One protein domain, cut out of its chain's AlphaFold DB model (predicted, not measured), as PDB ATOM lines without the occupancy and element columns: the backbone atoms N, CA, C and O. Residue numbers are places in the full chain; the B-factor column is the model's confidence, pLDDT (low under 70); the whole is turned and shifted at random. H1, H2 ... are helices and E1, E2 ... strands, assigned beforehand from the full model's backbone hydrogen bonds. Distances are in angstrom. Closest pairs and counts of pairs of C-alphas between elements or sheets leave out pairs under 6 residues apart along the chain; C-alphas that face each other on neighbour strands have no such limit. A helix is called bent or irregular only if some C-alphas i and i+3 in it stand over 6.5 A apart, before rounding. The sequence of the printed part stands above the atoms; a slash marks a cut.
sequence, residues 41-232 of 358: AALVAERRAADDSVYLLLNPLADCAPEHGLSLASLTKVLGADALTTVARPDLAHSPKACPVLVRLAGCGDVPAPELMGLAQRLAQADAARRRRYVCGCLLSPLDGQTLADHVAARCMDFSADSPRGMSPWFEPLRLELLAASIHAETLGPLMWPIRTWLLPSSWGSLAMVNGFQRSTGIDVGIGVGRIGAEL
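Overview. This is residues 41 to 232 of the 358 residues of an uncharacterized protein of Achromobacter spanius (UniProt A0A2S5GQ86). A strongly twisted sheet of six strands is the middle layer of this domain, with H1, H2 and H3 packed on one face and H4, H5 and H6 on the other. After E6 a long tail, residues 212 to 232, has no named element, and its residues 217 to 222 stick out. The printed part has 192 residues, with six helices and six strands in the order H1 E1 H2 E2 E3 H3 E4 H4 H5 H6 E5 E6; the sheet order is E2 E3 E1 E4 E5 E6, all antiparallel. The class is mixed, helices and strands, with under half of the residues, 95, in named elements. The whole is compact, with a radius of gyration of the C-alphas of 15.7 A and spans of 47 by 40 by 32 A.

Along the chain. H1, residues 41 to 47, begins at C-alpha 41 (145.042, 157.675, 47.118). E1 is residues 53 to 58, 16.1 A long, H2 72 to 79, E2 84 to 86 and E3 101 to 106, 15.2 A. H3, residues 114 to 129, is 24.5 A long and irregular: C-alphas 126 and 129 are 7.4 A apart. E4 is residues 135 to 141, 17.5 A, H4 145 to 158, 20.5 A, H5 173 to 182, 14.3 A, and H6 185 to 192. E5 is residues 197 to 201, and E6, 207 to 211, ends at C-alpha 211 (143.476, 170.502, 36.340).

Arrangement. In the sheet, N 55 and O 139 of E1 and E4 are 2.9 A apart, and N 103 and O 56 of E3 and E1 2.8 A, both within hydrogen-bond range. E1, H2, E2 and E3, H3, E4 are split strand-helix-strand units, two strands running the same way with another strand between them, each with a right-handed crossover. H3 is on the sheet at a height of 8.5 A, over E4 and E5; its closest C-alphas to E4 are Ala 124 and Val 135, 5.6 A. H1 and H3 only just touch, with 3 pairs of C-alphas within 8 A, the closest Ala 41 and Met 117, 6.0 A. On the opposite face, H5 runs slantwise to the strands, at 57 degrees to E6 on the local plane. Every O i to N i+4 pair is within hydrogen-bond range in H1, H2 and H5, but 11 of 12 in H3, 7 of 10 in H4 and 2 of 4 in H6.

Size, cuts and confidence. The two C-alphas farthest apart, Glu 67 and Gly 218, are 50.0 A apart. The printed part has no cut. The links E1 to H2, E2 to E3 and H4 to H5 are long. The mean pLDDT of the printed part is 88.5; residues 161 to 165 and 216 to 231 are under 70.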
ATOM      1  N   ALA A  41     145.376 158.929  47.784       93.62
ATOM      2  CA  ALA A  41     145.042 157.675  47.118       93.62
ATOM      3  C   ALA A  41     143.599 157.649  46.583       93.62
ATOM      4  O   ALA A  41     143.391 157.248  45.442       93.62
ATOM      5  N   ALA A  42     142.617 158.118  47.363       92.69
ATOM      6  CA  ALA A  42     141.221 158.170  46.924       92.69
ATOM      7  C   ALA A  42     141.026 159.146  45.755       92.69
ATOM      8  O   ALA A  42     140.402 158.794  44.759       92.69
ATOM      9  N   LEU A  43     141.623 160.340  45.839       93.75
ATOM     10  CA  LEU A  43     141.559 161.335  44.766       93.75
ATOM     11  C   LEU A  43     142.259 160.846  43.496       93.75
ATOM     12  O   LEU A  43     141.772 161.089  42.396       93.75
ATOM     13  N   VAL A  44     143.385 160.139  43.624       95.06
ATOM     14  CA  VAL A  44     144.043 159.514  42.472       95.06
ATOM     15  C   VAL A  44     143.149 158.436  41.864       95.06
ATOM     16  O   VAL A  44     142.962 158.443  40.655       95.06
ATOM     17  N   ALA A  45     142.558 157.554  42.671       92.94
ATOM     18  CA  ALA A  45     141.653 156.518  42.173       92.94
ATOM     19  C   ALA A  45     140.426 157.101  41.447       92.94
ATOM     20  O   ALA A  45     140.008 156.557  40.432       92.94
ATOM     21  N   GLU A  46     139.882 158.220  41.932       93.31
ATOM     22  CA  GLU A  46     138.737 158.904  41.318       93.31
ATOM     23  C   GLU A  46     139.097 159.603  39.996       93.31
ATOM     24  O   GLU A  46     138.299 159.628  39.060       93.31
ATOM     25  N   ARG A  47     140.278 160.226  39.923       93.88
ATOM     26  CA  ARG A  47     140.634 161.149  38.830       93.88
ATOM     27  C   ARG A  47     141.443 160.527  37.706       93.88
ATOM     28  O   ARG A  47     141.516 161.111  36.626       93.88
ATOM     29  N   ARG A  48     142.109 159.410  37.971       94.12
ATOM     30  CA  ARG A  48     143.061 158.811  37.043       94.12
ATOM     31  C   ARG A  48     142.351 158.183  35.849       94.12
ATOM     32  O   ARG A  48     141.505 157.310  36.014       94.12
ATOM     33  N   ALA A  49     142.746 158.586  34.645       93.12
ATOM     34  CA  ALA A  49     142.334 157.915  33.420       93.12
ATOM     35  C   ALA A  49     143.176 156.653  33.159       93.12
ATOM     36  O   ALA A  49     144.270 156.492  33.696       93.12
ATOM     37  N   ALA A  50     142.682 155.757  32.300       91.44
ATOM     38  CA  ALA A  50     143.325 154.466  32.027       91.44
ATOM     39  C   ALA A  50     144.764 154.594  31.487       91.44
ATOM     40  O   ALA A  50     145.631 153.786  31.815       91.44
ATOM     41  N   ASP A  51     145.017 155.629  30.688       94.56
ATOM     42  CA  ASP A  51     146.314 155.955  30.099       94.56
ATOM     43  C   ASP A  51     147.181 156.855  30.992       94.56
ATOM     44  O   ASP A  51     148.300 157.174  30.609       94.56
ATOM     45  N   ASP A  52     146.727 157.250  32.186       96.38
ATOM     46  CA  ASP A  52     147.546 158.060  33.086       96.38
ATOM     47  C   ASP A  52     148.539 157.191  33.869       96.38
ATOM     48  O   ASP A  52     148.181 156.215  34.540       96.38
ATOM     49  N   SER A  53     149.796 157.622  33.876       97.31
ATOM     50  CA  SER A  53     150.763 157.250  34.905       97.31
ATOM     51  C   SER A  53     150.603 158.149  36.133       97.31
ATOM     52  O   SER A  53     150.098 159.274  36.048       97.31
ATOM     53  N   VAL A  54     151.039 157.651  37.292       98.00
ATOM     54  CA  VAL A  54     151.007 158.400  38.552       98.00
ATOM     55  C   VAL A  54     152.413 158.772  38.972       98.00
ATOM     56  O   VAL A  54     153.258 157.899  39.171       98.00
ATOM     57  N   TYR A  55     152.642 160.066  39.171       98.44
ATOM     58  CA  TYR A  55     153.942 160.595  39.557       98.44
ATOM     59  C   TYR A  55     153.874 161.392  40.852       98.44
ATOM     60  O   TYR A  55     152.906 162.101  41.110       98.44
ATOM     61  N   LEU A  56     154.941 161.339  41.639       98.25
ATOM     62  CA  LEU A  56     155.167 162.199  42.792       98.25
ATOM     63  C   LEU A  56     156.326 163.146  42.483       98.25
ATOM     64  O   LEU A  56     157.420 162.691  42.167       98.25
ATOM     65  N   LEU A  57     156.107 164.454  42.590       98.62
ATOM     66  CA  LEU A  57     157.177 165.440  42.449       98.62
ATOM     67  C   LEU A  57     157.756 165.776  43.824       98.62
ATOM     68  O   LEU A  57     157.050 166.285  44.701       98.62
ATOM     69  N   LEU A  58     159.050 165.519  43.994       98.44
ATOM     70  CA  LEU A  58     159.799 165.740  45.226       98.44
ATOM     71  C   LEU A  58     160.829 166.854  45.048       98.44
ATOM     72  O   LEU A  58     161.407 167.003  43.976       98.44
ATOM     73  N   ASN A  59     161.078 167.630  46.100       96.94
ATOM     74  CA  ASN A  59     162.016 168.747  46.104       96.94
ATOM     75  C   ASN A  59     163.151 168.514  47.114       96.94
ATOM     76  O   ASN A  59     162.973 168.815  48.296       96.94
ATOM     77  N   PRO A  60     164.332 168.054  46.663       95.75
ATOM     78  CA  PRO A  60     165.486 167.793  47.530       95.75
ATOM     79  C   PRO A  60     166.064 169.032  48.226       95.75
ATOM     80  O   PRO A  60     166.871 168.901  49.138       95.75
ATOM     81  N   LEU A  61     165.655 170.244  47.829       93.81
ATOM     82  CA  LEU A  61     165.988 171.474  48.554       93.81
ATOM     83  C   LEU A  61     165.218 171.649  49.873       93.81
ATOM     84  O   LEU A  61     165.446 172.646  50.570       93.81
ATOM     85  N   ALA A  62     164.263 170.765  50.161       92.88
ATOM     86  CA  ALA A  62     163.587 170.642  51.443       92.88
ATOM     87  C   ALA A  62     164.080 169.389  52.178       92.88
ATOM     88  O   ALA A  62     164.438 168.392  51.553       92.88
ATOM     89  N   ASP A  63     164.054 169.433  53.507       85.69
ATOM     90  CA  ASP A  63     164.599 168.360  54.333       85.69
ATOM     91  C   ASP A  63     163.693 167.121  54.319       85.69
ATOM     92  O   ASP A  63     162.526 167.174  54.717       85.69
ATOM     93  N   CYS A  64     164.262 165.980  53.933       92.69
ATOM     94  CA  CYS A  64     163.688 164.656  54.137       92.69
ATOM     95  C   CYS A  64     164.756 163.773  54.780       92.69
ATOM     96  O   CYS A  64     165.872 163.683  54.267       92.69
ATOM     97  N   ALA A  65     164.426 163.159  55.916       91.56
ATOM     98  CA  ALA A  65     165.370 162.309  56.629       91.56
ATOM     99  C   ALA A  65     165.800 161.128  55.729       91.56
ATOM    100  O   ALA A  65     164.937 160.550  55.061       91.56
ATOM    101  N   PRO A  66     167.094 160.761  55.669       89.75
ATOM    102  CA  PRO A  66     167.579 159.682  54.802       89.75
ATOM    103  C   PRO A  66     166.852 158.343  54.995       89.75
ATOM    104  O   PRO A  66     166.627 157.615  54.027       89.75
ATOM    105  N   GLU A  67     166.452 158.046  56.228       92.25
ATOM    106  CA  GLU A  67     165.705 156.860  56.651       92.25
ATOM    107  C   GLU A  67     164.208 156.913  56.316       92.25
ATOM    108  O   GLU A  67     163.517 155.897  56.391       92.25
ATOM    109  N   HIS A  68     163.682 158.078  55.932       95.88
ATOM    110  CA  HIS A  68     162.280 158.212  55.567       95.88
ATOM    111  C   HIS A  68     161.985 157.399  54.295       95.88
ATOM    112  O   HIS A  68     162.758 157.413  53.334       95.88
ATOM    113  N   GLY A  69     160.824 156.739  54.234       95.94
ATOM    114  CA  GLY A  69     160.435 155.903  53.084       95.94
ATOM    115  C   GLY A  69     160.296 156.660  51.752       95.94
ATOM    116  O   GLY A  69     160.297 156.045  50.694       95.94
ATOM    117  N   LEU A  70     160.218 157.994  51.799       97.00
ATOM    118  CA  LEU A  70     160.205 158.881  50.622       97.00
ATOM    119  C   LEU A  70     161.548 159.558  50.330       97.00
ATOM    120  O   LEU A  70     161.619 160.416  49.446       97.00
ATOM    121  N   SER A  71     162.609 159.231  51.069       97.31
ATOM    122  CA  SER A  71     163.940 159.692  50.687       97.31
ATOM    123  C   SER A  71     164.271 159.131  49.301       97.31
ATOM    124  O   SER A  71     163.876 158.014  48.959       97.31
ATOM    125  N   LEU A  72     164.991 159.895  48.476       96.81
ATOM    126  CA  LEU A  72     165.338 159.436  47.125       96.81
ATOM    127  C   LEU A  72     166.119 158.114  47.148       96.81
ATOM    128  O   LEU A  72     165.943 157.279  46.265       96.81
ATOM    129  N   ALA A  73     166.934 157.890  48.185       95.94
ATOM    130  CA  ALA A  73     167.655 156.637  48.385       95.94
ATOM    131  C   ALA A  73     166.706 155.460  48.665       95.94
ATOM    132  O   ALA A  73     166.862 154.399  48.060       95.94
ATOM    133  N   SER A  74     165.711 155.641  49.540       97.06
ATOM    134  CA  SER A  74     164.683 154.628  49.816       97.06
ATOM    135  C   SER A  74     163.852 154.326  48.571       97.06
ATOM    136  O   SER A  74     163.666 153.163  48.221       97.06
ATOM    137  N   LEU A  75     163.425 155.359  47.844       97.25
ATOM    138  CA  LEU A  75     162.628 155.205  46.624       97.25
ATOM    139  C   LEU A  75     163.407 154.508  45.507       97.25
ATOM    140  O   LEU A  75     162.854 153.632  44.855       97.25
ATOM    141  N   THR A  76     164.696 154.813  45.341       96.69
ATOM    142  CA  THR A  76     165.561 154.112  44.374       96.69
ATOM    143  C   THR A  76     165.656 152.619  44.690       96.69
ATOM    144  O   THR A  76     165.622 151.796  43.782       96.69
ATOM    145  N   LYS A  77     165.748 152.250  45.976       96.50
ATOM    146  CA  LYS A  77     165.795 150.843  46.401       96.50
ATOM    147  C   LYS A  77     164.473 150.111  46.161       96.50
ATOM    148  O   LYS A  77     164.501 148.938  45.816       96.50
ATOM    149  N   VAL A  78     163.340 150.784  46.377       95.44
ATOM    150  CA  VAL A  78     161.999 150.176  46.301       95.44
ATOM    151  C   VAL A  78     161.463 150.125  44.868       95.44
ATOM    152  O   VAL A  78     160.863 149.129  44.484       95.44
ATOM    153  N   LEU A  79     161.662 151.187  44.085       95.19
ATOM    154  CA  LEU A  79     161.063 151.359  42.753       95.19
ATOM    155  C   LEU A  79     162.067 151.187  41.603       95.19
ATOM    156  O   LEU A  79     161.662 151.120  40.444       95.19
ATOM    157  N   GLY A  80     163.365 151.128  41.908       96.19
ATOM    158  CA  GLY A  80     164.437 151.155  40.916       96.19
ATOM    159  C   GLY A  80     164.784 152.574  40.454       96.19
ATOM    160  O   GLY A  80     163.987 153.506  40.562       96.19
ATOM    161  N   ALA A  81     166.002 152.745  39.935       95.62
ATOM    162  CA  ALA A  81     166.493 154.043  39.465       95.62
ATOM    163  C   ALA A  81     165.672 154.598  38.288       95.62
ATOM    164  O   ALA A  81     165.445 155.802  38.221       95.62
ATOM    165  N   ASP A  82     165.154 153.724  37.420       95.50
ATOM    166  CA  ASP A  82     164.382 154.104  36.228       95.50
ATOM    167  C   ASP A  82     163.017 154.732  36.556       95.50
ATOM    168  O   ASP A  82     162.388 155.356  35.701       95.50
ATOM    169  N   ALA A  83     162.534 154.581  37.793       96.25
ATOM    170  CA  ALA A  83     161.321 155.244  38.260       96.25
ATOM    171  C   ALA A  83     161.562 156.706  38.675       96.25
ATOM    172  O   ALA A  83     160.593 157.422  38.931       96.25
ATOM    173  N   LEU A  84     162.820 157.150  38.780       98.06
ATOM    174  CA  LEU A  84     163.195 158.486  39.233       98.06
ATOM    175  C   LEU A  84     163.759 159.299  38.065       98.06
ATOM    176  O   LEU A  84     164.806 158.986  37.507       98.06
ATOM    177  N   THR A  85     163.107 160.411  37.749       98.31
ATOM    178  CA  THR A  85     163.529 161.322  36.685       98.31
ATOM    179  C   THR A  85     163.797 162.707  37.254       98.31
ATOM    180  O   THR A  85     162.959 163.288  37.941       98.31
ATOM    181  N   THR A  86     164.976 163.265  36.985       97.94
ATOM    182  CA  THR A  86     165.327 164.608  37.470       97.94
ATOM    183  C   THR A  86     164.654 165.680  36.614       97.94
ATOM    184  O   THR A  86     164.760 165.658  35.393       97.94
ATOM    185  N   VAL A  87     164.015 166.661  37.251       97.25
ATOM    186  CA  VAL A  87     163.451 167.848  36.597       97.25
ATOM    187  C   VAL A  87     164.516 168.935  36.557       97.25
ATOM    188  O   VAL A  87     164.859 169.526  37.584       97.25
ATOM    189  N   ALA A  88     165.058 169.203  35.372       94.00
ATOM    190  CA  ALA A  88     166.148 170.154  35.214       94.00
ATOM    191  C   ALA A  88     165.758 171.565  35.682       94.00
ATOM    192  O   ALA A  88     164.728 172.122  35.297       94.00
ATOM    193  N   ARG A  89     166.630 172.175  36.489       90.69
ATOM    194  CA  ARG A  89     166.533 173.581  36.884       90.69
ATOM    195  C   ARG A  89     167.767 174.336  36.412       90.69
ATOM    196  O   ARG A  89     168.857 174.040  36.903       90.69
ATOM    197  N   PRO A  90     167.617 175.353  35.544       84.62
ATOM    198  CA  PRO A  90     168.754 176.147  35.083       84.62
ATOM    199  C   PRO A  90     169.557 176.769  36.234       84.62
ATOM    200  O   PRO A  90     170.783 176.774  36.212       84.62
ATOM    201  N   ASP A  91     168.879 177.224  37.293       88.19
ATOM    202  CA  ASP A  91     169.536 177.842  38.448       88.19
ATOM    203  C   ASP A  91     170.249 176.851  39.385       88.19
ATOM    204  O   ASP A  91     171.003 177.282  40.257       88.19
ATOM    205  N   LEU A  92     170.043 175.546  39.191       91.56
ATOM    206  CA  LEU A  92     170.706 174.455  39.907       91.56
ATOM    207  C   LEU A  92     171.557 173.586  38.971       91.56
ATOM    208  O   LEU A  92     171.923 172.476  39.344       91.56
ATOM    209  N   ALA A  93     171.922 174.078  37.783       89.19
ATOM    210  CA  ALA A  93     172.761 173.329  36.843       89.19
ATOM    211  C   ALA A  93     174.094 172.863  37.467       89.19
ATOM    212  O   ALA A  93     174.603 171.798  37.134       89.19
ATOM    213  N   HIS A  94     174.621 173.624  38.432       91.38
ATOM    214  CA  HIS A  94     175.832 173.301  39.194       91.38
ATOM    215  C   HIS A  94     175.610 172.279  40.328       91.38
ATOM    216  O   HIS A  94     176.570 171.819  40.937       91.38
ATOM    217  N   SER A  95     174.359 171.933  40.643       94.06
ATOM    218  CA  SER A  95     173.998 170.960  41.675       94.06
ATOM    219  C   SER A  95     172.768 170.135  41.260       94.06
ATOM    220  O   SER A  95     171.705 170.262  41.878       94.06
ATOM    221  N   PRO A  96     172.889 169.230  40.265       91.88
ATOM    222  CA  PRO A  96     171.759 168.443  39.760       91.88
ATOM    223  C   PRO A  96     171.045 167.607  40.830       91.88
ATOM    224  O   PRO A  96     169.839 167.419  40.762       91.88
ATOM    225  N   LYS A  97     171.759 167.166  41.875       93.31
ATOM    226  CA  LYS A  97     171.176 166.429  43.013       93.31
ATOM    227  C   LYS A  97     170.193 167.260  43.851       93.31
ATOM    228  O   LYS A  97     169.439 166.697  44.635       93.31
ATOM    229  N   ALA A  98     170.226 168.585  43.711       94.19
ATOM    230  CA  ALA A  98     169.296 169.500  44.363       94.19
ATOM    231  C   ALA A  98     168.061 169.804  43.494       94.19
ATOM    232  O   ALA A  98     167.123 170.448  43.967       94.19
ATOM    233  N   CYS A  99     168.053 169.378  42.227       96.25
ATOM    234  CA  CYS A  99     166.900 169.534  41.354       96.25
ATOM    235  C   CYS A  99     165.720 168.679  41.846       96.25
ATOM    236  O   CYS A  99     165.935 167.623  42.441       96.25
ATOM    237  N   PRO A 100     164.473 169.107  41.591       97.50
ATOM    238  CA  PRO A 100     163.305 168.287  41.858       97.50
ATOM    239  C   PRO A 100     163.388 166.946  41.130       97.50
ATOM    240  O   PRO A 100     163.957 166.855  40.043       97.50
ATOM    241  N   VAL A 101     162.785 165.918  41.714       98.38
ATOM    242  CA  VAL A 101     162.756 164.567  41.151       98.38
ATOM    243  C   VAL A 101     161.310 164.123  41.016       98.38
ATOM    244  O   VAL A 101     160.539 164.168  41.974       98.38
ATOM    245  N   LEU A 102     160.950 163.713  39.808       98.38
ATOM    246  CA  LEU A 102     159.693 163.078  39.475       98.38
ATOM    247  C   LEU A 102     159.833 161.571  39.719       98.38
ATOM    248  O   LEU A 102     160.723 160.934  39.166       98.38
ATOM    249  N   VAL A 103     158.969 161.006  40.554       98.19
ATOM    250  CA  VAL A 103     158.999 159.590  40.934       98.19
ATOM    251  C   VAL A 103     157.744 158.910  40.414       98.19
ATOM    252  O   VAL A 103     156.643 159.262  40.834       98.19
ATOM    253  N   ARG A 104     157.883 157.939  39.513       97.81
ATOM    254  CA  ARG A 104     156.756 157.162  38.987       97.81
ATOM    255  C   ARG A 104     156.302 156.133  40.023       97.81
ATOM    256  O   ARG A 104     157.027 155.194  40.325       97.81
ATOM    257  N   LEU A 105     155.095 156.317  40.555       96.69
ATOM    258  CA  LEU A 105     154.464 155.408  41.520       96.69
ATOM    259  C   LEU A 105     153.665 154.284  40.845       96.69
ATOM    260  O   LEU A 105     153.439 153.251  41.468       96.69
ATOM    261  N   ALA A 106     153.205 154.506  39.610       95.88
ATOM    262  CA  ALA A 106     152.568 153.511  38.746       95.88
ATOM    263  C   ALA A 106     152.644 153.953  37.280       95.88
ATOM    264  O   ALA A 106     152.481 155.144  36.993       95.88
ATOM    265  N   GLY A 107     152.871 153.004  36.369       93.69
ATOM    266  CA  GLY A 107     152.697 153.201  34.930       93.69
ATOM    267  C   GLY A 107     151.228 153.105  34.518       93.69
ATOM    268  O   GLY A 107     150.362 152.810  35.342       93.69
ATOM    269  N   CYS A 108     150.931 153.364  33.246       88.94
ATOM    270  CA  CYS A 108     149.587 153.240  32.674       88.94
ATOM    271  C   CYS A 108     149.009 151.837  32.938       88.94
ATOM    272  O   CYS A 108     149.673 150.840  32.675       88.94
ATOM    273  N   GLY A 109     147.787 151.752  33.468       83.44
ATOM    274  CA  GLY A 109     147.145 150.478  33.828       83.44
ATOM    275  C   GLY A 109     147.622 149.813  35.133       83.44
ATOM    276  O   GLY A 109     146.885 148.996  35.679       83.44
ATOM    277  N   ASP A 110     148.782 150.188  35.684       90.81
ATOM    278  CA  ASP A 110     149.298 149.605  36.934       90.81
ATOM    279  C   ASP A 110     148.571 150.141  38.169       90.81
ATOM    280  O   ASP A 110     148.123 151.287  38.185       90.81
ATOM    281  N   VAL A 111     148.511 149.376  39.259       87.00
ATOM    282  CA  VAL A 111     147.949 149.859  40.531       87.00
ATOM    283  C   VAL A 111     148.967 150.758  41.255       87.00
ATOM    284  O   VAL A 111     150.093 150.320  41.488       87.00
ATOM    285  N   PRO A 112     148.615 151.998  41.653       86.06
ATOM    286  CA  PRO A 112     149.531 152.870  42.388       86.06
ATOM    287  C   PRO A 112     149.848 152.327  43.775       86.06
ATOM    288  O   PRO A 112     148.944 151.867  44.465       86.06
ATOM    289  N   ALA A 113     151.101 152.459  44.216       86.25
ATOM    290  CA  ALA A 113     151.534 152.049  45.552       86.25
ATOM    291  C   ALA A 113     150.818 152.860  46.662       86.25
ATOM    292  O   ALA A 113     151.196 154.013  46.921       86.25
ATOM    293  N   PRO A 114     149.813 152.292  47.365       86.75
ATOM    294  CA  PRO A 114     148.977 153.057  48.293       86.75
ATOM    295  C   PRO A 114     149.757 153.498  49.538       86.75
ATOM    296  O   PRO A 114     149.508 154.572  50.089       86.75
ATOM    297  N   GLU A 115     150.749 152.712  49.956       92.00
ATOM    298  CA  GLU A 115     151.604 153.023  51.102       92.00
ATOM    299  C   GLU A 115     152.468 154.264  50.857       92.00
ATOM    300  O   GLU A 115     152.534 155.149  51.714       92.00
ATOM    301  N   LEU A 116     153.072 154.374  49.666       95.62
ATOM    302  CA  LEU A 116     153.877 155.535  49.279       95.62
ATOM    303  C   LEU A 116     153.016 156.795  49.155       95.62
ATOM    304  O   LEU A 116     153.430 157.862  49.606       95.62
ATOM    305  N   MET A 117     151.791 156.678  48.633       94.94
ATOM    306  CA  MET A 117     150.832 157.790  48.619       94.94
ATOM    307  C   MET A 117     150.432 158.225  50.029       94.94
ATOM    308  O   MET A 117     150.391 159.421  50.326       94.94
ATOM    309  N   GLY A 118     150.175 157.264  50.919       95.25
ATOM    310  CA  GLY A 118     149.884 157.536  52.323       95.25
ATOM    311  C   GLY A 118     151.045 158.244  53.026       95.25
ATOM    312  O   GLY A 118     150.827 159.218  53.750       95.25
ATOM    313  N   LEU A 119     152.284 157.807  52.780       96.25
ATOM    314  CA  LEU A 119     153.488 158.488  53.267       96.25
ATOM    315  C   LEU A 119     153.606 159.903  52.693       96.25
ATOM    316  O   LEU A 119     153.917 160.831  53.441       96.25
ATOM    317  N   ALA A 120     153.333 160.087  51.399       97.06
ATOM    318  CA  ALA A 120     153.451 161.381  50.730       97.06
ATOM    319  C   ALA A 120     152.460 162.389  51.300       97.06
ATOM    320  O   ALA A 120     152.834 163.522  51.601       97.06
ATOM    321  N   GLN A 121     151.221 161.960  51.533       96.00
ATOM    322  CA  GLN A 121     150.216 162.787  52.181       96.00
ATOM    323  C   GLN A 121     150.614 163.158  53.615       96.00
ATOM    324  O   GLN A 121     150.530 164.332  53.976       96.00
ATOM    325  N   ARG A 122     151.071 162.196  54.430       95.06
ATOM    326  CA  ARG A 122     151.494 162.479  55.814       95.06
ATOM    327  C   ARG A 122     152.672 163.449  55.860       95.06
ATOM    328  O   ARG A 122     152.639 164.403  56.634       95.06
ATOM    329  N   LEU A 123     153.677 163.251  55.005       95.56
ATOM    330  CA  LEU A 123     154.827 164.150  54.936       95.56
ATOM    331  C   LEU A 123     154.415 165.548  54.459       95.56
ATOM    332  O   LEU A 123     154.817 166.542  55.056       95.56
ATOM    333  N   ALA A 124     153.552 165.640  53.447       95.38
ATOM    334  CA  ALA A 124     152.999 166.908  52.976       95.38
ATOM    335  C   ALA A 124     152.231 167.676  54.069       95.38
ATOM    336  O   ALA A 124     152.337 168.901  54.153       95.38
ATOM    337  N   GLN A 125     151.471 166.966  54.908       92.62
ATOM    338  CA  GLN A 125     150.756 167.546  56.047       92.62
ATOM    339  C   GLN A 125     151.725 168.030  57.133       92.62
ATOM    340  O   GLN A 125     151.580 169.154  57.614       92.62
ATOM    341  N   ALA A 126     152.748 167.236  57.470       91.50
ATOM    342  CA  ALA A 126     153.786 167.624  58.429       91.50
ATOM    343  C   ALA A 126     154.596 168.848  57.952       91.50
ATOM    344  O   ALA A 126     154.912 169.744  58.735       91.50
ATOM    345  N   ASP A 127     154.861 168.936  56.646       92.94
ATOM    346  CA  ASP A 127     155.587 170.038  56.014       92.94
ATOM    347  C   ASP A 127     154.725 171.287  55.772       92.94
ATOM    348  O   ASP A 127     155.240 172.318  55.331       92.94
ATOM    349  N   ALA A 128     153.417 171.256  56.051       88.62
ATOM    350  CA  ALA A 128     152.504 172.330  55.654       88.62
ATOM    351  C   ALA A 128     152.896 173.711  56.219       88.62
ATOM    352  O   ALA A 128     152.647 174.735  55.569       88.62
ATOM    353  N   ALA A 129     153.545 173.746  57.389       87.00
ATOM    354  CA  ALA A 129     154.058 174.963  58.017       87.00
ATOM    355  C   ALA A 129     155.493 175.344  57.601       87.00
ATOM    356  O   ALA A 129     155.920 176.466  57.882       87.00
ATOM    357  N   ARG A 130     156.238 174.452  56.937       88.25
ATOM    358  CA  ARG A 130     157.625 174.699  56.530       88.25
ATOM    359  C   ARG A 130     157.694 175.652  55.338       88.25
ATOM    360  O   ARG A 130     156.812 175.688  54.478       88.25
ATOM    361  N   ARG A 131     158.787 176.421  55.275       83.94
ATOM    362  CA  ARG A 131     159.062 177.361  54.174       83.94
ATOM    363  C   ARG A 131     159.275 176.639  52.842       83.94
ATOM    364  O   ARG A 131     158.857 177.143  51.807       83.94
ATOM    365  N   ARG A 132     159.944 175.487  52.879       89.50
ATOM    366  CA  ARG A 132     160.110 174.574  51.747       89.50
ATOM    367  C   ARG A 132     159.431 173.264  52.101       89.50
ATOM    368  O   ARG A 132     159.486 172.844  53.252       89.50
ATOM    369  N   ARG A 133     158.781 172.660  51.116       94.69
ATOM    370  CA  ARG A 133     158.030 171.415  51.266       94.69
ATOM    371  C   ARG A 133     158.695 170.365  50.404       94.69
ATOM    372  O   ARG A 133     159.000 170.659  49.246       94.69
ATOM    373  N   TYR A 134     158.923 169.187  50.970       97.44
ATOM    374  CA  TYR A 134     159.570 168.108  50.237       97.44
ATOM    375  C   TYR A 134     158.647 167.536  49.163       97.44
ATOM    376  O   TYR A 134     159.058 167.373  48.020       97.44
ATOM    377  N   VAL A 135     157.371 167.327  49.486       97.88
ATOM    378  CA  VAL A 135     156.360 166.914  48.507       97.88
ATOM    379  C   VAL A 135     155.804 168.145  47.788       97.88
ATOM    380  O   VAL A 135     155.160 168.993  48.408       97.88
ATOM    381  N   CYS A 136     156.036 168.245  46.477       97.75
ATOM    382  CA  CYS A 136     155.470 169.307  45.639       97.75
ATOM    383  C   CYS A 136     154.063 168.964  45.128       97.75
ATOM    384  O   CYS A 136     153.214 169.844  44.987       97.75
ATOM    385  N   GLY A 137     153.791 167.682  44.894       97.44
ATOM    386  CA  GLY A 137     152.464 167.200  44.529       97.44
ATOM    387  C   GLY A 137     152.478 165.833  43.862       97.44
ATOM    388  O   GLY A 137     153.542 165.285  43.575       97.44
ATOM    389  N   CYS A 138     151.282 165.303  43.626       98.12
ATOM    390  CA  CYS A 138     151.025 164.091  42.859       98.12
ATOM    391  C   CYS A 138     150.401 164.474  41.512       98.12
ATOM    392  O   CYS A 138     149.424 165.223  41.476       98.12
ATOM    393  N   LEU A 139     150.973 163.984  40.417       98.31
ATOM    394  CA  LEU A 139     150.607 164.327  39.048       98.31
ATOM    395  C   LEU A 139     150.022 163.101  38.346       98.31
ATOM    396  O   LEU A 139     150.556 161.998  38.475       98.31
ATOM    397  N   LEU A 140     148.957 163.321  37.578       98.00
ATOM    398  CA  LEU A 140     148.355 162.348  36.667       98.00
ATOM    399  C   LEU A 140     148.574 162.834  35.237       98.00
ATOM    400  O   LEU A 140     148.169 163.950  34.890       98.00
ATOM    401  N   SER A 141     149.265 162.035  34.430       97.56
ATOM    402  CA  SER A 141     149.597 162.395  33.052       97.56
ATOM    403  C   SER A 141     149.826 161.148  32.198       97.56
ATOM    404  O   SER A 141     150.384 160.174  32.713       97.56
ATOM    405  N   PRO A 142     149.480 161.187  30.900       96.25
ATOM    406  CA  PRO A 142     149.804 160.114  29.966       96.25
ATOM    407  C   PRO A 142     151.263 160.141  29.488       96.25
ATOM    408  O   PRO A 142     151.701 159.220  28.807       96.25
ATOM    409  N   LEU A 143     152.022 161.196  29.806       96.31
ATOM    410  CA  LEU A 143     153.428 161.288  29.422       96.31
ATOM    411  C   LEU A 143     154.300 160.303  30.205       96.31
ATOM    412  O   LEU A 143     154.048 160.023  31.382       96.31
ATOM    413  N   ASP A 144     155.380 159.850  29.570       95.69
ATOM    414  CA  ASP A 144     156.483 159.187  30.258       95.69
ATOM    415  C   ASP A 144     157.248 160.165  31.173       95.69
ATOM    416  O   ASP A 144     157.108 161.389  31.081       95.69
ATOM    417  N   GLY A 145     158.066 159.615  32.073       96.06
ATOM    418  CA  GLY A 145     158.749 160.389  33.108       96.06
ATOM    419  C   GLY A 145     159.692 161.461  32.560       96.06
ATOM    420  O   GLY A 145     159.729 162.559  33.116       96.06
ATOM    421  N   GLN A 146     160.407 161.186  31.463       97.19
ATOM    422  CA  GLN A 146     161.357 162.132  30.875       97.19
ATOM    423  C   GLN A 146     160.623 163.279  30.190       97.19
ATOM    424  O   GLN A 146     160.866 164.441  30.518       97.19
ATOM    425  N   THR A 147     159.646 162.965  29.338       96.62
ATOM    426  CA  THR A 147     158.839 163.989  28.663       96.62
ATOM    427  C   THR A 147     158.072 164.856  29.670       96.62
ATOM    428  O   THR A 147     157.973 166.075  29.501       96.62
ATOM    429  N   LEU A 148     157.561 164.265  30.757       96.94
ATOM    430  CA  LEU A 148     156.895 165.014  31.824       96.94
ATOM    431  C   LEU A 148     157.872 165.899  32.615       96.94
ATOM    432  O   LEU A 148     157.544 167.048  32.922       96.94
ATOM    433  N   ALA A 149     159.070 165.406  32.932       97.12
ATOM    434  CA  ALA A 149     160.093 166.201  33.605       97.12
ATOM    435  C   ALA A 149     160.510 167.415  32.760       97.12
ATOM    436  O   ALA A 149     160.548 168.537  33.273       97.12
ATOM    437  N   ASP A 150     160.729 167.215  31.459       95.00
ATOM    438  CA  ASP A 150     161.064 168.286  30.518       95.00
ATOM    439  C   ASP A 150     159.916 169.291  30.376       95.00
ATOM    440  O   ASP A 150     160.144 170.505  30.364       95.00
ATOM    441  N   HIS A 151     158.667 168.813  30.365       92.75
ATOM    442  CA  HIS A 151     157.490 169.674  30.388       92.75
ATOM    443  C   HIS A 151     157.469 170.573  31.636       92.75
ATOM    444  O   HIS A 151     157.332 171.793  31.514       92.75
ATOM    445  N   VAL A 152     157.646 170.008  32.837       94.81
ATOM    446  CA  VAL A 152     157.658 170.785  34.092       94.81
ATOM    447  C   VAL A 152     158.818 171.787  34.119       94.81
ATOM    448  O   VAL A 152     158.637 172.939  34.537       94.81
ATOM    449  N   ALA A 153     159.995 171.378  33.642       93.44
ATOM    450  CA  ALA A 153     161.179 172.226  33.549       93.44
ATOM    451  C   ALA A 153     160.961 173.410  32.593       93.44
ATOM    452  O   ALA A 153     161.220 174.555  32.970       93.44
ATOM    453  N   ALA A 154     160.411 173.168  31.398       88.44
ATOM    454  CA  ALA A 154     160.156 174.205  30.395       88.44
ATOM    455  C   ALA A 154     159.254 175.327  30.934       88.44
ATOM    456  O   ALA A 154     159.525 176.513  30.728       88.44
ATOM    457  N   ARG A 155     158.231 174.965  31.718       87.75
ATOM    458  CA  ARG A 155     157.310 175.920  32.353       87.75
ATOM    459  C   ARG A 155     157.986 176.842  33.381       87.75
ATOM    460  O   ARG A 155     157.451 177.907  33.686       87.75
ATOM    461  N   CYS A 156     159.175 176.508  33.894       87.31
ATOM    462  CA  CYS A 156     159.888 177.365  34.849       87.31
ATOM    463  C   CYS A 156     160.301 178.721  34.257       87.31
ATOM    464  O   CYS A 156     160.378 179.710  34.991       87.31
ATOM    465  N   MET A 157     160.532 178.781  32.943       82.00
ATOM    466  CA  MET A 157     160.807 180.037  32.241       82.00
ATOM    467  C   MET A 157     159.516 180.823  31.985       82.00
ATOM    468  O   MET A 157     159.483 182.035  32.199       82.00
ATOM    469  N   ASP A 158     158.437 180.128  31.613       80.44
ATOM    470  CA  ASP A 158     157.130 180.732  31.323       80.44
ATOM    471  C   ASP A 158     156.525 181.398  32.575       80.44
ATOM    472  O   ASP A 158     155.953 182.487  32.504       80.44
ATOM    473  N   PHE A 159     156.721 180.795  33.755       82.00
ATOM    474  CA  PHE A 159     156.223 181.324  35.027       82.00
ATOM    475  C   PHE A 159     157.185 182.280  35.756       82.00
ATOM    476  O   PHE A 159     156.941 182.634  36.912       82.00
ATOM    477  N   SER A 160     158.284 182.695  35.117       78.81
ATOM    478  CA  SER A 160     159.394 183.402  35.772       78.81
ATOM    479  C   SER A 160     159.040 184.762  36.387       78.81
ATOM    480  O   SER A 160     159.704 185.152  37.339       78.81
ATOM    481  N   ALA A 161     157.987 185.450  35.930       66.31
ATOM    482  CA  ALA A 161     157.450 186.674  36.546       66.31
ATOM    483  C   ALA A 161     158.517 187.721  36.947       66.31
ATOM    484  O   ALA A 161     158.620 188.087  38.120       66.31
ATOM    485  N   ASP A 162     159.321 188.175  35.980       68.44
ATOM    486  CA  ASP A 162     160.447 189.110  36.168       68.44
ATOM    487  C   ASP A 162     161.459 188.663  37.241       68.44
ATOM    488  O   ASP A 162     162.181 189.479  37.818       68.44
ATOM    489  N   SER A 163     161.508 187.360  37.551       68.56
ATOM    490  CA  SER A 163     162.458 186.793  38.506       68.56
ATOM    491  C   SER A 163     163.875 187.239  38.140       68.56
ATOM    492  O   SER A 163     164.255 187.116  36.973       68.56
ATOM    493  N   PRO A 164     164.702 187.671  39.114       61.34
ATOM    494  CA  PRO A 164     166.072 188.121  38.858       61.34
ATOM    495  C   PRO A 164     166.938 187.084  38.133       61.34
ATOM    496  O   PRO A 164     167.949 187.425  37.533       61.34
ATOM    497  N   ARG A 165     166.554 185.803  38.217       68.25
ATOM    498  CA  ARG A 165     167.239 184.674  37.574       68.25
ATOM    499  C   ARG A 165     166.551 184.194  36.292       68.25
ATOM    500  O   ARG A 165     166.914 183.144  35.777       68.25
ATOM    501  N   GLY A 166     165.520 184.898  35.822       75.44
ATOM    502  CA  GLY A 166     164.737 184.526  34.643       75.44
ATOM    503  C   GLY A 166     163.950 183.221  34.795       75.44
ATOM    504  O   GLY A 166     163.526 182.656  33.797       75.44
ATOM    505  N   MET A 167     163.758 182.724  36.023       84.81
ATOM    506  CA  MET A 167     163.150 181.419  36.297       84.81
ATOM    507  C   MET A 167     162.306 181.456  37.579       84.81
ATOM    508  O   MET A 167     162.695 182.097  38.561       84.81
ATOM    509  N   SER A 168     161.163 180.762  37.579       87.25
ATOM    510  CA  SER A 168     160.328 180.527  38.764       87.25
ATOM    511  C   SER A 168     160.151 179.026  39.024       87.25
ATOM    512  O   SER A 168     159.740 178.305  38.109       87.25
ATOM    513  N   PRO A 169     160.381 178.537  40.262       91.62
ATOM    514  CA  PRO A 169     160.075 177.162  40.646       91.62
ATOM    515  C   PRO A 169     158.562 177.011  40.875       91.62
ATOM    516  O   PRO A 169     158.091 176.761  41.979       91.62
ATOM    517  N   TRP A 170     157.784 177.238  39.821       93.00
ATOM    518  CA  TRP A 170     156.323 177.347  39.833       93.00
ATOM    519  C   TRP A 170     155.612 176.119  40.411       93.00
ATOM    520  O   TRP A 170     154.531 176.254  40.975       93.00
ATOM    521  N   PHE A 171     156.245 174.950  40.298       94.56
ATOM    522  CA  PHE A 171     155.784 173.670  40.829       94.56
ATOM    523  C   PHE A 171     155.848 173.590  42.365       94.56
ATOM    524  O   PHE A 171     155.299 172.654  42.948       94.56
ATOM    525  N   GLU A 172     156.524 174.526  43.047       95.75
ATOM    526  CA  GLU A 172     156.496 174.593  44.511       95.75
ATOM    527  C   GLU A 172     155.049 174.806  44.986       95.75
ATOM    528  O   GLU A 172     154.369 175.697  44.467       95.75
ATOM    529  N   PRO A 173     154.567 174.079  46.016       96.12
ATOM    530  CA  PRO A 173     153.140 174.054  46.340       96.12
ATOM    531  C   PRO A 173     152.503 175.430  46.544       96.12
ATOM    532  O   PRO A 173     151.437 175.707  46.004       96.12
ATOM    533  N   LEU A 174     153.175 176.328  47.276       95.75
ATOM    534  CA  LEU A 174     152.665 177.683  47.504       95.75
ATOM    535  C   LEU A 174     152.588 178.492  46.202       95.75
ATOM    536  O   LEU A 174     151.648 179.255  46.010       95.75
ATOM    537  N   ARG A 175     153.573 178.345  45.310       95.38
ATOM    538  CA  ARG A 175     153.607 179.067  44.034       95.38
ATOM    539  C   ARG A 175     152.508 178.579  43.105       95.38
ATOM    540  O   ARG A 175     151.825 179.424  42.531       95.38
ATOM    541  N   LEU A 176     152.302 177.268  43.012       95.81
ATOM    542  CA  LEU A 176     151.230 176.684  42.209       95.81
ATOM    543  C   LEU A 176     149.843 177.039  42.765       95.81
ATOM    544  O   LEU A 176     148.969 177.442  42.001       95.81
ATOM    545  N   GLU A 177     149.654 176.992  44.089       95.75
ATOM    546  CA  GLU A 177     148.418 177.455  44.744       95.75
ATOM    547  C   GLU A 177     148.117 178.920  44.394       95.75
ATOM    548  O   GLU A 177     146.982 179.281  44.079       95.75
ATOM    549  N   LEU A 178     149.142 179.772  44.404       95.12
ATOM    550  CA  LEU A 178     149.014 181.181  44.056       95.12
ATOM    551  C   LEU A 178     148.741 181.416  42.564       95.12
ATOM    552  O   LEU A 178     147.963 182.313  42.238       95.12
ATOM    553  N   LEU A 179     149.330 180.626  41.660       93.88
ATOM    554  CA  LEU A 179     148.991 180.662  40.230       93.88
ATOM    555  C   LEU A 179     147.522 180.298  40.021       93.88
ATOM    556  O   LEU A 179     146.795 181.056  39.384       93.88
ATOM    557  N   ALA A 180     147.062 179.208  40.637       93.75
ATOM    558  CA  ALA A 180     145.667 178.780  40.577       93.75
ATOM    559  C   ALA A 180     144.698 179.836  41.130       93.75
ATOM    560  O   ALA A 180     143.603 180.008  40.605       93.75
ATOM    561  N   ALA A 181     145.114 180.593  42.148       92.81
ATOM    562  CA  ALA A 181     144.316 181.678  42.712       92.81
ATOM    563  C   ALA A 181     144.323 182.978  41.880       92.81
ATOM    564  O   ALA A 181     143.508 183.865  42.139       92.81
ATOM    565  N   SER A 182     145.252 183.135  40.930       91.75
ATOM    566  CA  SER A 182     145.468 184.392  40.189       91.75
ATOM    567  C   SER A 182     145.275 184.287  38.678       91.75
ATOM    568  O   SER A 182     145.289 185.313  37.996       91.75
ATOM    569  N   ILE A 183     145.060 183.079  38.157       89.12
ATOM    570  CA  ILE A 183     144.833 182.799  36.739       89.12
ATOM    571  C   ILE A 183     143.488 182.084  36.585       89.12
ATOM    572  O   ILE A 183     143.169 181.162  37.332       89.12
ATOM    573  N   HIS A 184     142.688 182.489  35.596       87.62
ATOM    574  CA  HIS A 184     141.460 181.769  35.255       87.62
ATOM    575  C   HIS A 184     141.770 180.354  34.751       87.62
ATOM    576  O   HIS A 184     142.743 180.152  34.026       87.62
ATOM    577  N   ALA A 185     140.911 179.380  35.064       85.88
ATOM    578  CA  ALA A 185     141.103 177.986  34.654       85.88
ATOM    579  C   ALA A 185     141.287 177.822  33.129       85.88
ATOM    580  O   ALA A 185     142.140 177.058  32.702       85.88
ATOM    581  N   GLU A 186     140.584 178.617  32.313       84.81
ATOM    582  CA  GLU A 186     140.712 178.692  30.839       84.81
ATOM    583  C   GLU A 186     142.101 179.108  30.332       84.81
ATOM    584  O   GLU A 186     142.458 178.883  29.171       84.81
ATOM    585  N   THR A 187     142.891 179.735  31.200       85.12
ATOM    586  CA  THR A 187     144.279 180.105  30.925       85.12
ATOM    587  C   THR A 187     145.248 179.134  31.587       85.12
ATOM    588  O   THR A 187     146.184 178.706  30.928       85.12
ATOM    589  N   LEU A 188     145.024 178.740  32.847       88.12
ATOM    590  CA  LEU A 188     145.940 177.845  33.558       88.12
ATOM    591  C   LEU A 188     145.877 176.400  33.051       88.12
ATOM    592  O   LEU A 188     146.922 175.791  32.861       88.12
ATOM    593  N   GLY A 189     144.690 175.850  32.800       90.75
ATOM    594  CA  GLY A 189     144.533 174.453  32.385       90.75
ATOM    595  C   GLY A 189     145.321 174.086  31.120       90.75
ATOM    596  O   GLY A 189     146.031 173.082  31.130       90.75
ATOM    597  N   PRO A 190     145.310 174.921  30.071       88.25
ATOM    598  CA  PRO A 190     146.146 174.707  28.891       88.25
ATOM    599  C   PRO A 190     147.652 174.783  29.165       88.25
ATOM    600  O   PRO A 190     148.417 174.096  28.499       88.25
ATOM    601  N   LEU A 191     148.091 175.584  30.147       86.81
ATOM    602  CA  LEU A 191     149.499 175.635  30.570       86.81
ATOM    603  C   LEU A 191     149.917 174.371  31.338       86.81
ATOM    604  O   LEU A 191     151.103 174.053  31.374       86.81
ATOM    605  N   MET A 192     148.963 173.702  31.994       90.75
ATOM    606  CA  MET A 192     149.197 172.463  32.743       90.75
ATOM    607  C   MET A 192     149.123 171.227  31.853       90.75
ATOM    608  O   MET A 192     149.738 170.219  32.175       90.75
ATOM    609  N   TRP A 193     148.381 171.277  30.746       91.44
ATOM    610  CA  TRP A 193     148.275 170.153  29.820       91.44
ATOM    611  C   TRP A 193     149.660 169.746  29.284       91.44
ATOM    612  O   TRP A 193     150.397 170.622  28.829       91.44
ATOM    613  N   PRO A 194     150.030 168.450  29.286       93.88
ATOM    614  CA  PRO A 194     149.184 167.262  29.479       93.88
ATOM    615  C   PRO A 194     149.179 166.675  30.903       93.88
ATOM    616  O   PRO A 194     148.876 165.497  31.094       93.88
ATOM    617  N   ILE A 195     149.490 167.461  31.931       96.62
ATOM    618  CA  ILE A 195     149.199 167.097  33.323       96.62
ATOM    619  C   ILE A 195     147.698 167.293  33.535       96.62
ATOM    620  O   ILE A 195     147.223 168.418  33.688       96.62
ATOM    621  N   ARG A 196     146.934 166.199  33.514       96.12
ATOM    622  CA  ARG A 196     145.468 166.239  33.622       96.12
ATOM    623  C   ARG A 196     145.029 166.674  35.009       96.12
ATOM    624  O   ARG A 196     144.132 167.500  35.144       96.12
ATOM    625  N   THR A 197     145.713 166.161  36.028       97.38
ATOM    626  CA  THR A 197     145.468 166.501  37.431       97.38
ATOM    627  C   THR A 197     146.791 166.684  38.161       97.38
ATOM    628  O   THR A 197     147.670 165.828  38.089       97.38
ATOM    629  N   TRP A 198     146.905 167.774  38.914       98.06
ATOM    630  CA  TRP A 198     147.972 168.014  39.877       98.06
ATOM    631  C   TRP A 198     147.359 168.196  41.264       98.06
ATOM    632  O   TRP A 198     146.760 169.231  41.565       98.06
ATOM    633  N   LEU A 199     147.532 167.198  42.129       97.44
ATOM    634  CA  LEU A 199     147.191 167.277  43.547       97.44
ATOM    635  C   LEU A 199     148.370 167.890  44.304       97.44
ATOM    636  O   LEU A 199     149.460 167.323  44.309       97.44
ATOM    637  N   LEU A 200     148.177 169.036  44.950       95.25
ATOM    638  CA  LEU A 200     149.237 169.750  45.665       95.25
ATOM    639  C   LEU A 200     148.910 169.929  47.155       95.25
ATOM    640  O   LEU A 200     147.750 170.157  47.511       95.25
ATOM    641  N   PRO A 201     149.913 169.892  48.049       95.38
ATOM    642  CA  PRO A 201     149.728 170.286  49.442       95.38
ATOM    643  C   PRO A 201     149.375 171.770  49.544       95.38
ATOM    644  O   PRO A 201     150.089 172.622  49.019       95.38
ATOM    645  N   SER A 202     148.317 172.117  50.267       94.44
ATOM    646  CA  SER A 202     147.846 173.497  50.365       94.44
ATOM    647  C   SER A 202     148.473 174.280  51.521       94.44
ATOM    648  O   SER A 202     149.086 173.737  52.447       94.44
ATOM    649  N   SER A 203     148.347 175.604  51.498       94.56
ATOM    650  CA  SER A 203     148.785 176.501  52.572       94.56
ATOM    651  C   SER A 203     148.028 176.287  53.887       94.56
ATOM    652  O   SER A 203     148.561 176.613  54.951       94.56
ATOM    653  N   TRP A 204     146.838 175.684  53.836       92.94
ATOM    654  CA  TRP A 204     146.003 175.382  55.001       92.94
ATOM    655  C   TRP A 204     146.099 173.926  55.489       92.94
ATOM    656  O   TRP A 204     145.392 173.561  56.423       92.94
ATOM    657  N   GLY A 205     146.993 173.105  54.927       91.25
ATOM    658  CA  GLY A 205     147.245 171.739  55.414       91.25
ATOM    659  C   GLY A 205     146.285 170.675  54.877       91.25
ATOM    660  O   GLY A 205     146.127 169.631  55.500       91.25
ATOM    661  N   SER A 206     145.649 170.932  53.732       90.94
ATOM    662  CA  SER A 206     144.869 169.939  52.981       90.94
ATOM    663  C   SER A 206     145.531 169.652  51.626       90.94
ATOM    664  O   SER A 206     146.630 170.134  51.349       90.94
ATOM    665  N   LEU A 207     144.853 168.895  50.769       93.19
ATOM    666  CA  LEU A 207     145.166 168.789  49.349       93.19
ATOM    667  C   LEU A 207     144.310 169.786  48.558       93.19
ATOM    668  O   LEU A 207     143.126 169.973  48.836       93.19
ATOM    669  N   ALA A 208     144.931 170.452  47.594       93.06
ATOM    670  CA  ALA A 208     144.269 171.229  46.558       93.06
ATOM    671  C   ALA A 208     144.547 170.587  45.196       93.06
ATOM    672  O   ALA A 208     145.419 169.726  45.075       93.06
ATOM    673  N   MET A 209     143.806 171.004  44.176       94.75
ATOM    674  CA  MET A 209     143.877 170.404  42.852       94.75
ATOM    675  C   MET A 209     143.909 171.479  41.773       94.75
ATOM    676  O   MET A 209     143.140 172.440  41.819       94.75
ATOM    677  N   VAL A 210     144.785 171.282  40.796       95.38
ATOM    678  CA  VAL A 210     144.836 172.049  39.552       95.38
ATOM    679  C   VAL A 210     144.676 171.069  38.400       95.38
ATOM    680  O   VAL A 210     145.368 170.055  38.357       95.38
ATOM    681  N   ASN A 211     143.764 171.369  37.478       95.19
ATOM    682  CA  ASN A 211     143.476 170.502  36.340       95.19
ATOM    683  C   ASN A 211     144.026 171.107  35.054       95.19
ATOM    684  O   ASN A 211     143.862 172.307  34.817       95.19
ATOM    685  N   GLY A 212     144.635 170.263  34.227       93.81
ATOM    686  CA  GLY A 212     145.014 170.596  32.864       93.81
ATOM    687  C   GLY A 212     144.001 170.075  31.856       93.81
ATOM    688  O   GLY A 212     143.367 169.044  32.064       93.81
ATOM    689  N   PHE A 213     143.852 170.792  30.749       90.12
ATOM    690  CA  PHE A 213     143.016 170.369  29.629       90.12
ATOM    691  C   PHE A 213     143.536 170.963  28.327       90.12
ATOM    692  O   PHE A 213     144.063 172.077  28.295       90.12
ATOM    693  N   GLN A 214     143.354 170.220  27.244       86.75
ATOM    694  CA  GLN A 214     143.680 170.684  25.905       86.75
ATOM    695  C   GLN A 214     142.693 171.779  25.472       86.75
ATOM    696  O   GLN A 214     141.482 171.636  25.653       86.75
ATOM    697  N   ARG A 215     143.181 172.880  24.881       77.62
ATOM    698  CA  ARG A 215     142.285 173.853  24.232       77.62
ATOM    699  C   ARG A 215     141.692 173.229  22.976       77.62
ATOM    700  O   ARG A 215     142.429 172.742  22.130       77.62
ATOM    701  N   SER A 216     140.377 173.340  22.807       58.34
ATOM    702  CA  SER A 216     139.658 172.937  21.591       58.34
ATOM    703  C   SER A 216     139.819 173.937  20.435       58.34
ATOM    704  O   SER A 216     138.899 174.142  19.646       58.34
ATOM    705  N   THR A 217     140.944 174.641  20.354       52.28
ATOM    706  CA  THR A 217     141.267 175.440  19.171       52.28
ATOM    707  C   THR A 217     141.888 174.466  18.186       52.28
ATOM    708  O   THR A 217     142.939 173.935  18.514       52.28
ATOM    709  N   GLY A 218     141.244 174.196  17.046       42.72
ATOM    710  CA  GLY A 218     141.617 173.178  16.040       42.72
ATOM    711  C   GLY A 218     142.978 173.347  15.345       42.72
ATOM    712  O   GLY A 218     143.134 172.974  14.189       42.72
ATOM    713  N   ILE A 219     143.949 173.936  16.032       45.19
ATOM    714  CA  ILE A 219     145.367 173.865  15.744       45.19
ATOM    715  C   ILE A 219     145.909 172.849  16.745       45.19
ATOM    716  O   ILE A 219     145.940 173.133  17.946       45.19
ATOM    717  N   ASP A 220     146.309 171.677  16.255       39.09
ATOM    718  CA  ASP A 220     147.142 170.742  17.004       39.09
ATOM    719  C   ASP A 220     148.419 171.479  17.415       39.09
ATOM    720  O   ASP A 220     149.409 171.538  16.683       39.09
ATOM    721  N   VAL A 221     148.402 172.092  18.598       45.56
ATOM    722  CA  VAL A 221     149.635 172.451  19.284       45.56
ATOM    723  C   VAL A 221     150.179 171.114  19.750       45.56
ATOM    724  O   VAL A 221     149.826 170.630  20.825       45.56
ATOM    725  N   GLY A 222     150.936 170.468  18.860       41.62
ATOM    726  CA  GLY A 222     151.576 169.191  19.121       41.62
ATOM    727  C   GLY A 222     152.243 169.208  20.490       41.62
ATOM    728  O   GLY A 222     152.677 170.261  20.963       41.62
ATOM    729  N   ILE A 223     152.291 168.035  21.124       45.09
ATOM    730  CA  ILE A 223     153.030 167.772  22.361       45.09
ATOM    731  C   ILE A 223     154.470 168.229  22.120       45.09
ATOM    732  O   ILE A 223     155.285 167.534  21.525       45.09
ATOM    733  N   GLY A 224     154.742 169.477  22.459       39.81
ATOM    734  CA  GLY A 224     155.843 170.214  21.885       39.81
ATOM    735  C   GLY A 224     156.188 171.332  22.833       39.81
ATOM    736  O   GLY A 224     155.320 172.048  23.333       39.81
ATOM    737  N   VAL A 225     157.480 171.449  23.099       42.69
ATOM    738  CA  VAL A 225     158.145 172.373  24.024       42.69
ATOM    739  C   VAL A 225     158.056 173.829  23.517       42.69
ATOM    740  O   VAL A 225     158.992 174.616  23.613       42.69
ATOM    741  N   GLY A 226     156.925 174.207  22.918       38.75
ATOM    742  CA  GLY A 226     156.630 175.556  22.477       38.75
ATOM    743  C   GLY A 226     156.376 176.439  23.689       38.75
ATOM    744  O   GLY A 226     155.546 176.124  24.546       38.75
ATOM    745  N   ARG A 227     157.101 177.558  23.768       47.75
ATOM    746  CA  ARG A 227     156.752 178.661  24.664       47.75
ATOM    747  C   ARG A 227     155.311 179.047  24.372       47.75
ATOM    748  O   ARG A 227     154.990 179.416  23.242       47.75
ATOM    749  N   ILE A 228     154.446 178.982  25.375       50.75
ATOM    750  CA  ILE A 228     153.122 179.573  25.241       50.75
ATOM    751  C   ILE A 228     153.371 181.078  25.273       50.75
ATOM    752  O   ILE A 228     153.619 181.651  26.325       50.75
ATOM    753  N   GLY A 229     153.374 181.709  24.095       46.47
ATOM    754  CA  GLY A 229     153.658 183.138  23.906       46.47
ATOM    755  C   GLY A 229     152.639 184.088  24.549       46.47
ATOM    756  O   GLY A 229     152.639 185.275  24.245       46.47
ATOM    757  N   ALA A 230     151.758 183.583  25.415       55.50
ATOM    758  CA  ALA A 230     150.890 184.402  26.237       55.50
ATOM    759  C   ALA A 230     151.652 184.792  27.505       55.50
ATOM    760  O   ALA A 230     151.934 183.947  28.356       55.50
ATOM    761  N   GLU A 231     151.975 186.077  27.639       66.94
ATOM    762  CA  GLU A 231     152.486 186.601  28.898       66.94
ATOM    763  C   GLU A 231     151.542 186.251  30.055       66.94
ATOM    764  O   GLU A 231     150.319 186.383  29.951       66.94
ATOM    765  N   LEU A 232     152.115 185.858  31.195       76.56
ATOM    766  CA  LEU A 232     151.339 185.674  32.415       76.56
ATOM    767  C   LEU A 232     150.546 186.938  32.760       76.56
ATOM    768  O   LEU A 232     151.136 188.020  32.752       76.56
TER     769      LEU A 232